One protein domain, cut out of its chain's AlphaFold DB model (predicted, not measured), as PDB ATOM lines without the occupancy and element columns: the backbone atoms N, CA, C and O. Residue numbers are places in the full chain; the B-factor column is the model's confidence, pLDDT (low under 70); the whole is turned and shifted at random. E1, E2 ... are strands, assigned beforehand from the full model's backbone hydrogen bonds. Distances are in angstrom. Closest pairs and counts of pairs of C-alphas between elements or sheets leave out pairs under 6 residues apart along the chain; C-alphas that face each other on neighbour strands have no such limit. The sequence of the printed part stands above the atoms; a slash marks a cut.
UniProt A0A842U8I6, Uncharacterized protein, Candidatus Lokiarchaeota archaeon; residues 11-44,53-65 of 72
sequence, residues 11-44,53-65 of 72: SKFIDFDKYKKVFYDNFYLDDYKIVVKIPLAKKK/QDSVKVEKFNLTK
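Overview. This is residues 11 to 44 and 53 to 65 of the 72 residues of an uncharacterized protein of Candidatus Lokiarchaeota archaeon (UniProt A0A842U8I6). A single strongly twisted and curled sheet of four antiparallel strands, E1 to E4, makes the body, a small wall laid down strand beside strand, with no named helix on either face. E1, E2 and E3 form two successive hairpins, and the short E4 adds the far edge beside E3. The printed part has 47 residues with four named strands, E1 to E4 along the chain and in the same order across the sheet, and no named helix; the class is all strand. It is only just compact, close to loose, with a radius of gyration of the C-alphas of 11.1 A, and its spans of 36 by 18 by 17 A make it only just a rod.

Arrangement. E1, residues 11 to 17, is an edge strand and forms a hairpin with E2, residues 22 to 29, at 151 degrees between directions; N 15 and O 24 are within hydrogen-bond range at 2.9 A. E2 forms a second hairpin with E3, residues 34 to 39, at 152 degrees, with N 27 and O 36 at 2.8 A. E1, E2 and E3 are a meander, each strand the antiparallel neighbour of the one before. E4, residues 57 to 60, is the other edge strand, antiparallel to E3 at 157 degrees, with N 35 and O 59 at 2.8 A. E1 and E4 are apart.

Along the chain. E1 begins at C-alpha 11 (111.476, -18.539, -48.335) and is 18.8 A long. E2 is 21.5 A, E3 16.4 A and E4 10.1 A, ending at C-alpha 60 (108.573, -11.746, -35.656).

Size, cuts and confidence. The C-alphas farthest apart, of Asp 31 and Lys 44, are 35.7 A apart. Residues 45 to 52 are not printed, and C-alphas 44 and 53 are 11.9 A apart across this cut, which lies in the link E3 to E4. The links E1 to E2 and E2 to E3 are tight. The mean pLDDT of the printed part is 81.3; residues 42 to 44, 53 to 54 and 63 to 65 are under 70.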
ATOM      1  N   SER A  11     112.539 -18.650 -47.332       88.12
ATOM      2  CA  SER A  11     111.476 -18.539 -48.335       88.12
ATOM      3  C   SER A  11     111.240 -17.079 -48.695       88.12
ATOM      4  O   SER A  11     111.374 -16.200 -47.846       88.12
ATOM      5  N   LYS A  12     110.881 -16.821 -49.953       89.62
ATOM      6  CA  LYS A  12     110.604 -15.481 -50.474       89.62
ATOM      7  C   LYS A  12     109.200 -15.426 -51.066       89.62
ATOM      8  O   LYS A  12     108.807 -16.354 -51.767       89.62
ATOM      9  N   PHE A  13     108.462 -14.355 -50.790       88.62
ATOM     10  CA  PHE A  13     107.115 -14.133 -51.318       88.62
ATOM     11  C   PHE A  13     106.801 -12.640 -51.430       88.62
ATOM     12  O   PHE A  13     107.356 -11.822 -50.701       88.62
ATOM     13  N   ILE A  14     105.893 -12.290 -52.341       89.25
ATOM     14  CA  ILE A  14     105.409 -10.917 -52.502       89.25
ATOM     15  C   ILE A  14     104.132 -10.745 -51.682       89.25
ATOM     16  O   ILE A  14     103.248 -11.597 -51.720       89.25
ATOM     17  N   ASP A  15     104.035  -9.633 -50.964       86.88
ATOM     18  CA  ASP A  15     102.857  -9.242 -50.189       86.88
ATOM     19  C   ASP A  15     102.397  -7.839 -50.596       86.88
ATOM     20  O   ASP A  15     103.209  -6.982 -50.956       86.88
ATOM     21  N   PHE A  16     101.094  -7.591 -50.536       85.50
ATOM     22  CA  PHE A  16     100.504  -6.292 -50.831       85.50
ATOM     23  C   PHE A  16      99.786  -5.736 -49.601       85.50
ATOM     24  O   PHE A  16      98.723  -6.212 -49.200       85.50
ATOM     25  N   ASP A  17     100.326  -4.655 -49.033       83.25
ATOM     26  CA  ASP A  17      99.664  -3.936 -47.945       83.25
ATOM     27  C   ASP A  17      98.597  -3.001 -48.530       83.25
ATOM     28  O   ASP A  17      98.902  -1.899 -48.998       83.25
ATOM     29  N   LYS A  18      97.331  -3.431 -48.479       81.94
ATOM     30  CA  LYS A  18      96.184  -2.670 -49.007       81.94
ATOM     31  C   LYS A  18      96.005  -1.286 -48.378       81.94
ATOM     32  O   LYS A  18      95.524  -0.372 -49.046       81.94
ATOM     33  N   TYR A  19      96.384  -1.116 -47.109       82.38
ATOM     34  CA  TYR A  19      96.223   0.152 -46.396       82.38
ATOM     35  C   TYR A  19      97.316   1.138 -46.803       82.38
ATOM     36  O   TYR A  19      97.040   2.315 -47.039       82.38
ATOM     37  N   LYS A  20      98.558   0.657 -46.936       80.06
ATOM     38  CA  LYS A  20      99.687   1.490 -47.380       80.06
ATOM     39  C   LYS A  20      99.765   1.644 -48.899       80.06
ATOM     40  O   LYS A  20     100.424   2.576 -49.367       80.06
ATOM     41  N   LYS A  21      99.083   0.767 -49.646       84.38
ATOM     42  CA  LYS A  21      99.166   0.606 -51.105       84.38
ATOM     43  C   LYS A  21     100.614   0.392 -51.565       84.38
ATOM     44  O   LYS A  21     101.088   1.069 -52.474       84.38
ATOM     45  N   VAL A  22     101.332  -0.505 -50.884       83.56
ATOM     46  CA  VAL A  22     102.748  -0.816 -51.145       83.56
ATOM     47  C   VAL A  22     102.920  -2.324 -51.274       83.56
ATOM     48  O   VAL A  22     102.421  -3.078 -50.440       83.56
ATOM     49  N   PHE A  23     103.647  -2.742 -52.307       87.44
ATOM     50  CA  PHE A  23     104.119  -4.115 -52.446       87.44
ATOM     51  C   PHE A  23     105.424  -4.305 -51.678       87.44
ATOM     52  O   PHE A  23     106.312  -3.448 -51.738       87.44
ATOM     53  N   TYR A  24     105.548  -5.433 -50.992       88.62
ATOM     54  CA  TYR A  24     106.737  -5.834 -50.258       88.62
ATOM     55  C   TYR A  24     107.286  -7.150 -50.809       88.62
ATOM     56  O   TYR A  24     106.533  -8.076 -51.096       88.62
ATOM     57  N   ASP A  25     108.605  -7.216 -50.933       90.69
ATOM     58  CA  ASP A  25     109.379  -8.436 -51.089       90.69
ATOM     59  C   ASP A  25     109.733  -8.952 -49.690       90.69
ATOM     60  O   ASP A  25     110.490  -8.312 -48.949       90.69
ATOM     61  N   ASN A  26     109.115 -10.061 -49.296       90.62
ATOM     62  CA  ASN A  26     109.232 -10.615 -47.959       90.62
ATOM     63  C   ASN A  26     110.155 -11.831 -47.968       90.62
ATOM     64  O   ASN A  26     109.959 -12.768 -48.739       90.62
ATOM     65  N   PHE A  27     111.104 -11.851 -47.039       91.56
ATOM     66  CA  PHE A  27     111.978 -12.986 -46.767       91.56
ATOM     67  C   PHE A  27     111.613 -13.580 -45.415       91.56
ATOM     68  O   PHE A  27     111.762 -12.923 -44.384       91.56
ATOM     69  N   TYR A  28     111.148 -14.822 -45.412       90.38
ATOM     70  CA  TYR A  28     110.911 -15.581 -44.195       90.38
ATOM     71  C   TYR A  28     112.130 -16.441 -43.866       90.38
ATOM     72  O   TYR A  28     112.560 -17.277 -44.666       90.38
ATOM     73  N   LEU A  29     112.680 -16.203 -42.679       90.12
ATOM     74  CA  LEU A  29     113.813 -16.919 -42.109       90.12
ATOM     75  C   LEU A  29     113.272 -17.940 -41.105       90.12
ATOM     76  O   LEU A  29     112.913 -17.575 -39.981       90.12
ATOM     77  N   ASP A  30     113.195 -19.206 -41.516       84.44
ATOM     78  CA  ASP A  30     112.463 -20.233 -40.766       84.44
ATOM     79  C   ASP A  30     113.108 -20.548 -39.407       84.44
ATOM     80  O   ASP A  30     112.406 -20.665 -38.402       84.44
ATOM     81  N   ASP A  31     114.442 -20.564 -39.352       87.19
ATOM     82  CA  ASP A  31     115.219 -20.825 -38.130       87.19
ATOM     83  C   ASP A  31     114.936 -19.801 -37.021       87.19
ATOM     84  O   ASP A  31     115.012 -20.109 -35.834       87.19
ATOM     85  N   TYR A  32     114.599 -18.568 -37.411       87.19
ATOM     86  CA  TYR A  32     114.377 -17.457 -36.488       87.19
ATOM     87  C   TYR A  32     112.898 -17.112 -36.324       87.19
ATOM     88  O   TYR A  32     112.554 -16.313 -35.453       87.19
ATOM     89  N   LYS A  33     112.021 -17.689 -37.157       86.75
ATOM     90  CA  LYS A  33     110.607 -17.307 -37.267       86.75
ATOM     91  C   LYS A  33     110.464 -15.790 -37.441       86.75
ATOM     92  O   LYS A  33     109.690 -15.140 -36.741       86.75
ATOM     93  N   ILE A  34     111.244 -15.209 -38.354       90.00
ATOM     94  CA  ILE A  34     111.267 -13.766 -38.643       90.00
ATOM     95  C   ILE A  34     110.944 -13.532 -40.118       90.00
ATOM     96  O   ILE A  34     111.376 -14.292 -40.981       90.00
ATOM     97  N   VAL A  35     110.212 -12.453 -40.401       90.38
ATOM     98  CA  VAL A  35     109.984 -11.934 -41.752       90.38
ATOM     99  C   VAL A  35     110.706 -10.600 -41.911       90.38
ATOM    100  O   VAL A  35     110.499  -9.672 -41.126       90.38
ATOM    101  N   VAL A  36     111.520 -10.492 -42.955       90.75
ATOM    102  CA  VAL A  36     112.124  -9.241 -43.414       90.75
ATOM    103  C   VAL A  36     111.317  -8.731 -44.601       90.75
ATOM    104  O   VAL A  36     111.216  -9.430 -45.603       90.75
ATOM    105  N   LYS A  37     110.737  -7.535 -44.503       90.69
ATOM    106  CA  LYS A  37     109.905  -6.921 -45.547       90.69
ATOM    107  C   LYS A  37     110.647  -5.768 -46.207       90.69
ATOM    108  O   LYS A  37     111.020  -4.805 -45.527       90.69
ATOM    109  N   ILE A  38     110.817  -5.841 -47.523       90.06
ATOM    110  CA  ILE A  38     111.501  -4.827 -48.329       90.06
ATOM    111  C   ILE A  38     110.492  -4.222 -49.313       90.06
ATOM    112  O   ILE A  38     109.950  -4.947 -50.137       90.06
ATOM    113  N   PRO A  39     110.182  -2.917 -49.254       88.88
ATOM    114  CA  PRO A  39     109.226  -2.313 -50.181       88.88
ATOM    115  C   PRO A  39     109.761  -2.333 -51.622       88.88
ATOM    116  O   PRO A  39     110.877  -1.884 -51.880       88.88
ATOM    117  N   LEU A  40     108.949  -2.814 -52.568       81.81
ATOM    118  CA  LEU A  40     109.329  -2.989 -53.979       81.81
ATOM    119  C   LEU A  40     109.345  -1.682 -54.787       81.81
ATOM    120  O   LEU A  40     109.981  -1.618 -55.835       81.81
ATOM    121  N   ALA A  41     108.679  -0.624 -54.319       70.19
ATOM    122  CA  ALA A  41     108.660   0.664 -55.006       70.19
ATOM    123  C   ALA A  41     108.981   1.814 -54.048       70.19
ATOM    124  O   ALA A  41     108.303   2.014 -53.039       70.19
ATOM    125  N   LYS A  42     109.975   2.633 -54.415       59.72
ATOM    126  CA  LYS A  42     110.123   3.982 -53.861       59.72
ATOM    127  C   LYS A  42     108.974   4.826 -54.407       59.72
ATOM    128  O   LYS A  42     108.860   4.990 -55.622       59.72
ATOM    129  N   LYS A  43     108.124   5.374 -53.533       56.22
ATOM    130  CA  LYS A  43     107.191   6.435 -53.935       56.22
ATOM    131  C   LYS A  43     108.016   7.551 -54.575       56.22
ATOM    132  O   LYS A  43     108.828   8.170 -53.893       56.22
ATOM    133  N   LYS A  44     107.824   7.783 -55.880       50.66
ATOM    134  CA  LYS A  44     108.301   9.004 -56.533       50.66
ATOM    135  C   LYS A  44     107.759  10.180 -55.721       50.66
ATOM    136  O   LYS A  44     106.576  10.218 -55.383       50.66
ATOM    137  N   GLN A  53     111.662   7.330 -44.357       52.78
ATOM    138  CA  GLN A  53     111.836   6.422 -45.492       52.78
ATOM    139  C   GLN A  53     111.222   5.065 -45.144       52.78
ATOM    140  O   GLN A  53     111.445   4.579 -44.034       52.78
ATOM    141  N   ASP A  54     110.450   4.483 -46.063       61.09
ATOM    142  CA  ASP A  54     109.949   3.115 -45.948       61.09
ATOM    143  C   ASP A  54     111.157   2.165 -45.863       61.09
ATOM    144  O   ASP A  54     111.667   1.660 -46.859       61.09
ATOM    145  N   SER A  55     111.689   2.013 -44.653       71.38
ATOM    146  CA  SER A  55     112.873   1.233 -44.343       71.38
ATOM    147  C   SER A  55     112.515  -0.245 -44.327       71.38
ATOM    148  O   SER A  55     111.356  -0.611 -44.111       71.38
ATOM    149  N   VAL A  56     113.526  -1.096 -44.509       80.88
ATOM    150  CA  VAL A  56     113.414  -2.540 -44.273       80.88
ATOM    151  C   VAL A  56     112.772  -2.768 -42.904       80.88
ATOM    152  O   VAL A  56     113.191  -2.170 -41.909       80.88
ATOM    153  N   LYS A  57     111.727  -3.596 -42.859       84.19
ATOM    154  CA  LYS A  57     111.043  -3.964 -41.612       84.19
ATOM    155  C   LYS A  57     111.401  -5.389 -41.255       84.19
ATOM    156  O   LYS A  57     111.373  -6.260 -42.114       84.19
ATOM    157  N   VAL A  58     111.710  -5.616 -39.987       86.75
ATOM    158  CA  VAL A  58     111.959  -6.947 -39.438       86.75
ATOM    159  C   VAL A  58     110.866  -7.218 -38.419       86.75
ATOM    160  O   VAL A  58     110.698  -6.460 -37.466       86.75
ATOM    161  N   GLU A  59     110.086  -8.266 -38.643       85.25
ATOM    162  CA  GLU A  59     108.937  -8.611 -37.811       85.25
ATOM    163  C   GLU A  59     109.038 -10.073 -37.378       85.25
ATOM    164  O   GLU A  59     109.345 -10.949 -38.184       85.25
ATOM    165  N   LYS A  60     108.745 -10.360 -36.105       85.56
ATOM    166  CA  LYS A  60     108.573 -11.746 -35.656       85.56
ATOM    167  C   LYS A  60     107.335 -12.326 -36.336       85.56
ATOM    168  O   LYS A  60     106.252 -11.739 -36.264       85.56
ATOM    169  N   PHE A  61     107.497 -13.469 -36.987       80.50
ATOM    170  CA  PHE A  61     106.399 -14.189 -37.604       80.50
ATOM    171  C   PHE A  61     105.450 -14.686 -36.515       80.50
ATOM    172  O   PHE A  61     105.868 -15.316 -35.543       80.50
ATOM    173  N   ASN A  62     104.168 -14.373 -36.668       75.94
ATOM    174  CA  ASN A  62     103.128 -14.835 -35.767       75.94
ATOM    175  C   ASN A  62     101.932 -15.309 -36.592       75.94
ATOM    176  O   ASN A  62     101.283 -14.501 -37.255       75.94
ATOM    177  N   LEU A  63     101.642 -16.609 -36.509       68.25
ATOM    178  CA  LEU A  63     100.508 -17.251 -37.175       68.25
ATOM    179  C   LEU A  63      99.174 -16.571 -36.839       68.25
ATOM    180  O   LEU A  63      98.325 -16.451 -37.711       68.25
ATOM    181  N   THR A  64      99.002 -16.040 -35.622       68.12
ATOM    182  CA  THR A  64      97.746 -15.376 -35.226       68.12
ATOM    183  C   THR A  64      97.538 -14.016 -35.887       68.12
ATOM    184  O   THR A  64      96.409 -13.545 -35.980       68.12
ATOM    185  N   LYS A  65      98.614 -13.366 -36.353       63.38
ATOM    186  CA  LYS A  65      98.528 -12.117 -37.130       63.38
ATOM    187  C   LYS A  65      98.297 -12.367 -38.613       63.38
ATOM    188  O   LYS A  65      97.828 -11.477 -39.315       63.38
TER     189      LYS A  65